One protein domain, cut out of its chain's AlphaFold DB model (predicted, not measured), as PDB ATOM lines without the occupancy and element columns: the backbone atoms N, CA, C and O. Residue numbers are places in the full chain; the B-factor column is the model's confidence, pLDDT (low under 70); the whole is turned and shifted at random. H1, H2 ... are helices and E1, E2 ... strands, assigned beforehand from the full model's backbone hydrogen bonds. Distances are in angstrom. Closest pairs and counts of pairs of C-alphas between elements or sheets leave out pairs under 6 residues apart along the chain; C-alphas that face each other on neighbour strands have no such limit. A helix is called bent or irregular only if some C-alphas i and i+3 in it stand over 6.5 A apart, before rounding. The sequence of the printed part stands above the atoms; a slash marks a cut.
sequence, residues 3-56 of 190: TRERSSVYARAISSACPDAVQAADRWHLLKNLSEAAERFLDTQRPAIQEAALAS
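What this domain is: This is residues 3 to 56 of the 190 residues of an uncharacterized protein of Spirosoma pollinicola (UniProt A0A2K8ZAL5). A small open head and one long bent helical arm make this extended model. In the head, residues 3 to 26 make a flat loop with H1 on it and E1 after it, closed where residues 3 to 4 pair with residues 24 to 25 of E1; H2 runs away from it, and residues 34 to 56 stick out free and make most of the length. The printed part has 54 residues, with H1, E1 and H2 in that order, and is mostly helix. The radius of gyration of the C-alphas is 18.2 A, and the spans are 57 by 17 by 10 A.

Where its parts are: H1 is residues 8 to 17, 14.2 A long, beginning at C-alpha 8 (-8.311, 44.360, -25.510). E1 is residues 23 to 25. H2, residues 27 to 55, was assigned as one helix by its hydrogen bonds but is bent: C-alphas 44 and 47 are 7.4 A apart. Its arms are H2a, residues 27 to 44, 25.8 A, and H2b, residues 47 to 55, 12.1 A, ending at C-alpha 55 (30.557, 23.783, -27.808).

How they stand to each other: Residues 3 to 4 pair in parallel with residues 24 to 25 of E1, which pairs with no named strand. The closest C-alphas of H1 and E1 are those of Ala 11 and Gln 23, 7.7 A apart. E1 and H2a meet only through their link. H1 is apart from both H2a and H2b. H2a and H2b stand at a steep tilt of 56 degrees. In H1, H2a and H2b every O i to N i+4 pair is within hydrogen-bond range.

The domain as a whole: The C-alphas farthest apart are those of Ala 17 and Ser 56, at 57.8 A. Without residues 34 to 56, the body spans 27 by 16 by 6 A. The printed part has no cut, and both links are tight. Its mean pLDDT is 87.7; residue 56 is under 70.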
ATOM      1  N   THR A   3      -5.442  55.207 -17.487       85.44
ATOM      2  CA  THR A   3      -4.363  54.215 -17.464       85.44
ATOM      3  C   THR A   3      -4.962  52.816 -17.402       85.44
ATOM      4  O   THR A   3      -5.806  52.539 -16.552       85.44
ATOM      5  N   ARG A   4      -4.553  51.934 -18.317       83.19
ATOM      6  CA  ARG A   4      -5.070  50.562 -18.401       83.19
ATOM      7  C   ARG A   4      -3.974  49.536 -18.635       83.19
ATOM      8  O   ARG A   4      -2.902  49.841 -19.162       83.19
ATOM      9  N   GLU A   5      -4.289  48.290 -18.318       77.62
ATOM     10  CA  GLU A   5      -3.539  47.145 -18.812       77.62
ATOM     11  C   GLU A   5      -3.798  46.930 -20.310       77.62
ATOM     12  O   GLU A   5      -4.820  47.345 -20.869       77.62
ATOM     13  N   ARG A   6      -2.855  46.281 -20.999       75.31
ATOM     14  CA  ARG A   6      -2.875  46.133 -22.465       75.31
ATOM     15  C   ARG A   6      -4.007  45.224 -22.989       75.31
ATOM     16  O   ARG A   6      -4.098  45.026 -24.195       75.31
ATOM     17  N   SER A   7      -4.886  44.736 -22.111       82.19
ATOM     18  CA  SER A   7      -6.079  43.946 -22.426       82.19
ATOM     19  C   SER A   7      -6.995  44.645 -23.434       82.19
ATOM     20  O   SER A   7      -7.374  45.810 -23.269       82.19
ATOM     21  N   SER A   8      -7.373  43.910 -24.477       84.69
ATOM     22  CA  SER A   8      -8.311  44.360 -25.510       84.69
ATOM     23  C   SER A   8      -9.736  44.519 -24.975       84.69
ATOM     24  O   SER A   8     -10.479  45.371 -25.461       84.69
ATOM     25  N   VAL A   9     -10.104  43.753 -23.943       89.81
ATOM     26  CA  VAL A   9     -11.423  43.812 -23.297       89.81
ATOM     27  C   VAL A   9     -11.584  45.134 -22.551       89.81
ATOM     28  O   VAL A   9     -12.548  45.859 -22.783       89.81
ATOM     29  N   TYR A  10     -10.595  45.506 -21.733       84.38
ATOM     30  CA  TYR A  10     -10.608  46.789 -21.026       84.38
ATOM     31  C   TYR A  10     -10.464  47.978 -21.980       84.38
ATOM     32  O   TYR A  10     -11.104  49.004 -21.766       84.38
ATOM     33  N   ALA A  11      -9.687  47.838 -23.060       88.12
ATOM     34  CA  ALA A  11      -9.608  48.857 -24.107       88.12
ATOM     35  C   ALA A  11     -10.988  49.165 -24.702       88.12
ATOM     36  O   ALA A  11     -11.377  50.328 -24.784       88.12
ATOM     37  N   ARG A  12     -11.742  48.116 -25.062       89.50
ATOM     38  CA  ARG A  12     -13.105  48.241 -25.594       89.50
ATOM     39  C   ARG A  12     -14.060  48.841 -24.572       89.50
ATOM     40  O   ARG A  12     -14.788  49.760 -24.918       89.50
ATOM     41  N   ALA A  13     -14.014  48.379 -23.324       91.31
ATOM     42  CA  ALA A  13     -14.857  48.924 -22.264       91.31
ATOM     43  C   ALA A  13     -14.628  50.432 -22.069       91.31
ATOM     44  O   ALA A  13     -15.585  51.193 -21.960       91.31
ATOM     45  N   ILE A  14     -13.367  50.880 -22.097       89.38
ATOM     46  CA  ILE A  14     -13.023  52.303 -21.986       89.38
ATOM     47  C   ILE A  14     -13.462  53.072 -23.234       89.38
ATOM     48  O   ILE A  14     -14.053  54.134 -23.092       89.38
ATOM     49  N   SER A  15     -13.247  52.534 -24.437       90.12
ATOM     50  CA  SER A  15     -13.728  53.156 -25.678       90.12
ATOM     51  C   SER A  15     -15.249  53.334 -25.698       90.12
ATOM     52  O   SER A  15     -15.729  54.321 -26.243       90.12
ATOM     53  N   SER A  16     -16.006  52.408 -25.102       91.75
ATOM     54  CA  SER A  16     -17.467  52.501 -25.009       91.75
ATOM     55  C   SER A  16     -17.941  53.452 -23.908       91.75
ATOM     56  O   SER A  16     -18.894  54.193 -24.117       91.75
ATOM     57  N   ALA A  17     -17.305  53.431 -22.734       91.69
ATOM     58  CA  ALA A  17     -17.738  54.221 -21.581       91.69
ATOM     59  C   ALA A  17     -17.213  55.666 -21.594       91.69
ATOM     60  O   ALA A  17     -17.835  56.558 -21.024       91.69
ATOM     61  N   CYS A  18     -16.050  55.903 -22.202       89.88
ATOM     62  CA  CYS A  18     -15.410  57.211 -22.267       89.88
ATOM     63  C   CYS A  18     -14.559  57.320 -23.551       89.88
ATOM     64  O   CYS A  18     -13.332  57.189 -23.490       89.88
ATOM     65  N   PRO A  19     -15.194  57.536 -24.720       88.81
ATOM     66  CA  PRO A  19     -14.516  57.545 -26.020       88.81
ATOM     67  C   PRO A  19     -13.438  58.631 -26.131       88.81
ATOM     68  O   PRO A  19     -12.405  58.405 -26.758       88.81
ATOM     69  N   ASP A  20     -13.627  59.762 -25.450       93.25
ATOM     70  CA  ASP A  20     -12.685  60.888 -25.464       93.25
ATOM     71  C   ASP A  20     -11.488  60.694 -24.513       93.25
ATOM     72  O   ASP A  20     -10.556  61.504 -24.471       93.25
ATOM     73  N   ALA A  21     -11.472  59.623 -23.708       89.94
ATOM     74  CA  ALA A  21     -10.355  59.357 -22.816       89.94
ATOM     75  C   ALA A  21      -9.141  58.831 -23.591       89.94
ATOM     76  O   ALA A  21      -9.124  57.700 -24.071       89.94
ATOM     77  N   VAL A  22      -8.053  59.606 -23.582       89.19
ATOM     78  CA  VAL A  22      -6.728  59.116 -23.994       89.19
ATOM     79  C   VAL A  22      -6.356  57.898 -23.146       89.19
ATOM     80  O   VAL A  22      -6.202  58.013 -21.923       89.19
ATOM     81  N   GLN A  23      -6.237  56.741 -23.794       89.94
ATOM     82  CA  GLN A  23      -5.874  55.479 -23.159       89.94
ATOM     83  C   GLN A  23      -4.353  55.334 -23.142       89.94
ATOM     84  O   GLN A  23      -3.720  55.236 -24.191       89.94
ATOM     85  N   ALA A  24      -3.773  55.292 -21.949       86.06
ATOM     86  CA  ALA A  24      -2.347  55.082 -21.752       86.06
ATOM     87  C   ALA A  24      -2.102  53.705 -21.129       86.06
ATOM     88  O   ALA A  24      -2.821  53.281 -20.224       86.06
ATOM     89  N   ALA A  25      -1.067  53.004 -21.588       83.06
ATOM     90  CA  ALA A  25      -0.591  51.822 -20.884       83.06
ATOM     91  C   ALA A  25       0.128  52.258 -19.599       83.06
ATOM     92  O   ALA A  25       0.988  53.141 -19.641       83.06
ATOM     93  N   ASP A  26      -0.210  51.649 -18.462       82.69
ATOM     94  CA  ASP A  26       0.526  51.907 -17.221       82.69
ATOM     95  C   ASP A  26       1.979  51.404 -17.341       82.69
ATOM     96  O   ASP A  26       2.245  50.334 -17.901       82.69
ATOM     97  N   ARG A  27       2.926  52.167 -16.785       84.31
ATOM     98  CA  ARG A  27       4.365  51.857 -16.787       84.31
ATOM     99  C   ARG A  27       4.658  50.491 -16.176       84.31
ATOM    100  O   ARG A  27       5.534  49.789 -16.676       84.31
ATOM    101  N   TRP A  28       3.938  50.112 -15.121       86.44
ATOM    102  CA  TRP A  28       4.117  48.810 -14.488       86.44
ATOM    103  C   TRP A  28       3.780  47.671 -15.454       86.44
ATOM    104  O   TRP A  28       4.574  46.747 -15.615       86.44
ATOM    105  N   HIS A  29       2.660  47.778 -16.174       83.31
ATOM    106  CA  HIS A  29       2.260  46.777 -17.165       83.31
ATOM    107  C   HIS A  29       3.203  46.731 -18.370       83.31
ATOM    108  O   HIS A  29       3.442  45.654 -18.905       83.31
ATOM    109  N   LEU A  30       3.761  47.868 -18.799       85.56
ATOM    110  CA  LEU A  30       4.752  47.889 -19.880       85.56
ATOM    111  C   LEU A  30       6.025  47.128 -19.503       85.56
ATOM    112  O   LEU A  30       6.487  46.305 -20.289       85.56
ATOM    113  N   LEU A  31       6.557  47.371 -18.303       90.38
ATOM    114  CA  LEU A  31       7.758  46.692 -17.823       90.38
ATOM    115  C   LEU A  31       7.498  45.203 -17.591       90.38
ATOM    116  O   LEU A  31       8.260  44.381 -18.084       90.38
ATOM    117  N   LYS A  32       6.388  44.853 -16.931       85.94
ATOM    118  CA  LYS A  32       6.006  43.455 -16.695       85.94
ATOM    119  C   LYS A  32       5.856  42.674 -18.006       85.94
ATOM    120  O   LYS A  32       6.455  41.617 -18.151       85.94
ATOM    121  N   ASN A  33       5.112  43.216 -18.973       85.50
ATOM    122  CA  ASN A  33       4.901  42.545 -20.257       85.50
ATOM    123  C   ASN A  33       6.205  42.393 -21.053       85.50
ATOM    124  O   ASN A  33       6.380  41.390 -21.739       85.50
ATOM    125  N   LEU A  34       7.110  43.377 -20.982       90.12
ATOM    126  CA  LEU A  34       8.424  43.282 -21.617       90.12
ATOM    127  C   LEU A  34       9.274  42.184 -20.969       90.12
ATOM    128  O   LEU A  34       9.871  41.388 -21.684       90.12
ATOM    129  N   SER A  35       9.299  42.126 -19.635       93.44
ATOM    130  CA  SER A  35      10.019  41.092 -18.891       93.44
ATOM    131  C   SER A  35       9.504  39.693 -19.224       93.44
ATOM    132  O   SER A  35      10.305  38.842 -19.587       93.44
ATOM    133  N   GLU A  36       8.186  39.472 -19.200       93.19
ATOM    134  CA  GLU A  36       7.593  38.175 -19.559       93.19
ATOM    135  C   GLU A  36       7.879  37.784 -21.019       93.19
ATOM    136  O   GLU A  36       8.091  36.613 -21.328       93.19
ATOM    137  N   ALA A  37       7.876  38.750 -21.943       93.12
ATOM    138  CA  ALA A  37       8.199  38.488 -23.343       93.12
ATOM    139  C   ALA A  37       9.678  38.113 -23.526       93.12
ATOM    140  O   ALA A  37       9.982  37.181 -24.269       93.12
ATOM    141  N   ALA A  38      10.581  38.813 -22.837       94.62
ATOM    142  CA  ALA A  38      12.005  38.502 -22.839       94.62
ATOM    143  C   ALA A  38      12.280  37.127 -22.215       94.62
ATOM    144  O   ALA A  38      13.045  36.354 -22.776       94.62
ATOM    145  N   GLU A  39      11.614  36.797 -21.108       94.50
ATOM    146  CA  GLU A  39      11.709  35.493 -20.447       94.50
ATOM    147  C   GLU A  39      11.292  34.359 -21.390       94.50
ATOM    148  O   GLU A  39      12.090  33.468 -21.657       94.50
ATOM    149  N   ARG A  40      10.113  34.455 -22.020       94.31
ATOM    150  CA  ARG A  40       9.655  33.452 -23.002       94.31
ATOM    151  C   ARG A  40      10.600  33.315 -24.190       94.31
ATOM    152  O   ARG A  40      10.809  32.209 -24.686       94.31
ATOM    153  N   PHE A  41      11.149  34.429 -24.675       94.94
ATOM    154  CA  PHE A  41      12.119  34.400 -25.763       94.94
ATOM    155  C   PHE A  41      13.386  33.652 -25.342       94.94
ATOM    156  O   PHE A  41      13.804  32.732 -26.040       94.94
ATOM    157  N   LEU A  42      13.956  33.993 -24.185       92.75
ATOM    158  CA  LEU A  42      15.151  33.338 -23.654       92.75
ATOM    159  C   LEU A  42      14.909  31.855 -23.355       92.75
ATOM    160  O   LEU A  42      15.755  31.035 -23.696       92.75
ATOM    161  N   ASP A  43      13.742  31.493 -22.819       91.94
ATOM    162  CA  ASP A  43      13.346  30.095 -22.623       91.94
ATOM    163  C   ASP A  43      13.270  29.334 -23.948       91.94
ATOM    164  O   ASP A  43      13.698  28.184 -24.034       91.94
ATOM    165  N   THR A  44      12.794  29.987 -25.009       94.50
ATOM    166  CA  THR A  44      12.763  29.398 -26.356       94.50
ATOM    167  C   THR A  44      14.174  29.218 -26.924       94.50
ATOM    168  O   THR A  44      14.433  28.249 -27.630       94.50
ATOM    169  N   GLN A  45      15.102  30.129 -26.611       93.38
ATOM    170  CA  GLN A  45      16.503  30.053 -27.047       93.38
ATOM    171  C   GLN A  45      17.383  29.184 -26.137       93.38
ATOM    172  O   GLN A  45      18.537  28.917 -26.467       93.38
ATOM    173  N   ARG A  46      16.852  28.708 -25.008       90.69
ATOM    174  CA  ARG A  46      17.568  27.898 -24.020       90.69
ATOM    175  C   ARG A  46      18.338  26.701 -24.605       90.69
ATOM    176  O   ARG A  46      19.491  26.555 -24.206       90.69
ATOM    177  N   PRO A  47      17.805  25.883 -25.541       90.12
ATOM    178  CA  PRO A  47      18.581  24.790 -26.136       90.12
ATOM    179  C   PRO A  47      19.768  25.295 -26.966       90.12
ATOM    180  O   PRO A  47      20.875  24.804 -26.790       90.12
ATOM    181  N   ALA A  48      19.584  26.335 -27.784       89.56
ATOM    182  CA  ALA A  48      20.667  26.916 -28.583       89.56
ATOM    183  C   ALA A  48      21.767  27.541 -27.703       89.56
ATOM    184  O   ALA A  48      22.955  27.417 -27.993       89.56
ATOM    185  N   ILE A  49      21.380  28.175 -26.590       87.62
ATOM    186  CA  ILE A  49      22.319  28.714 -25.595       87.62
ATOM    187  C   ILE A  49      23.094  27.579 -24.909       87.62
ATOM    188  O   ILE A  49      24.296  27.709 -24.688       87.62
ATOM    189  N   GLN A  50      22.433  26.462 -24.591       86.75
ATOM    190  CA  GLN A  50      23.079  25.282 -24.009       86.75
ATOM    191  C   GLN A  50      24.043  24.613 -24.992       86.75
ATOM    192  O   GLN A  50      25.166  24.303 -24.611       86.75
ATOM    193  N   GLU A  51      23.650  24.443 -26.253       87.12
ATOM    194  CA  GLU A  51      24.513  23.898 -27.307       87.12
ATOM    195  C   GLU A  51      25.755  24.769 -27.525       87.12
ATOM    196  O   GLU A  51      26.870  24.249 -27.544       87.12
ATOM    197  N   ALA A  52      25.594  26.093 -27.596       85.38
ATOM    198  CA  ALA A  52      26.716  27.024 -27.706       85.38
ATOM    199  C   ALA A  52      27.636  26.978 -26.473       85.38
ATOM    200  O   ALA A  52      28.860  26.957 -26.611       85.38
ATOM    201  N   ALA A  53      27.069  26.907 -25.265       81.88
ATOM    202  CA  ALA A  53      27.841  26.800 -24.027       81.88
ATOM    203  C   ALA A  53      28.614  25.471 -23.921       81.88
ATOM    204  O   ALA A  53      29.729  25.445 -23.398       81.88
ATOM    205  N   LEU A  54      28.052  24.369 -24.425       79.88
ATOM    206  CA  LEU A  54      28.725  23.069 -24.491       79.88
ATOM    207  C   LEU A  54      29.824  23.056 -25.563       79.88
ATOM    208  O   LEU A  54      30.912  22.543 -25.309       79.88
ATOM    209  N   ALA A  55      29.579  23.667 -26.726       76.94
ATOM    210  CA  ALA A  55      30.557  23.783 -27.808       76.94
ATOM    211  C   ALA A  55      31.784  24.625 -27.407       76.94
ATOM    212  O   ALA A  55      32.906  24.290 -27.776       76.94
ATOM    213  N   SER A  56      31.604  25.670 -26.594       67.62
ATOM    214  CA  SER A  56      32.716  26.474 -26.062       67.62
ATOM    215  C   SER A  56      33.545  25.782 -24.968       67.62
ATOM    216  O   SER A  56      34.593  26.306 -24.603       67.62
TER     217      SER A  56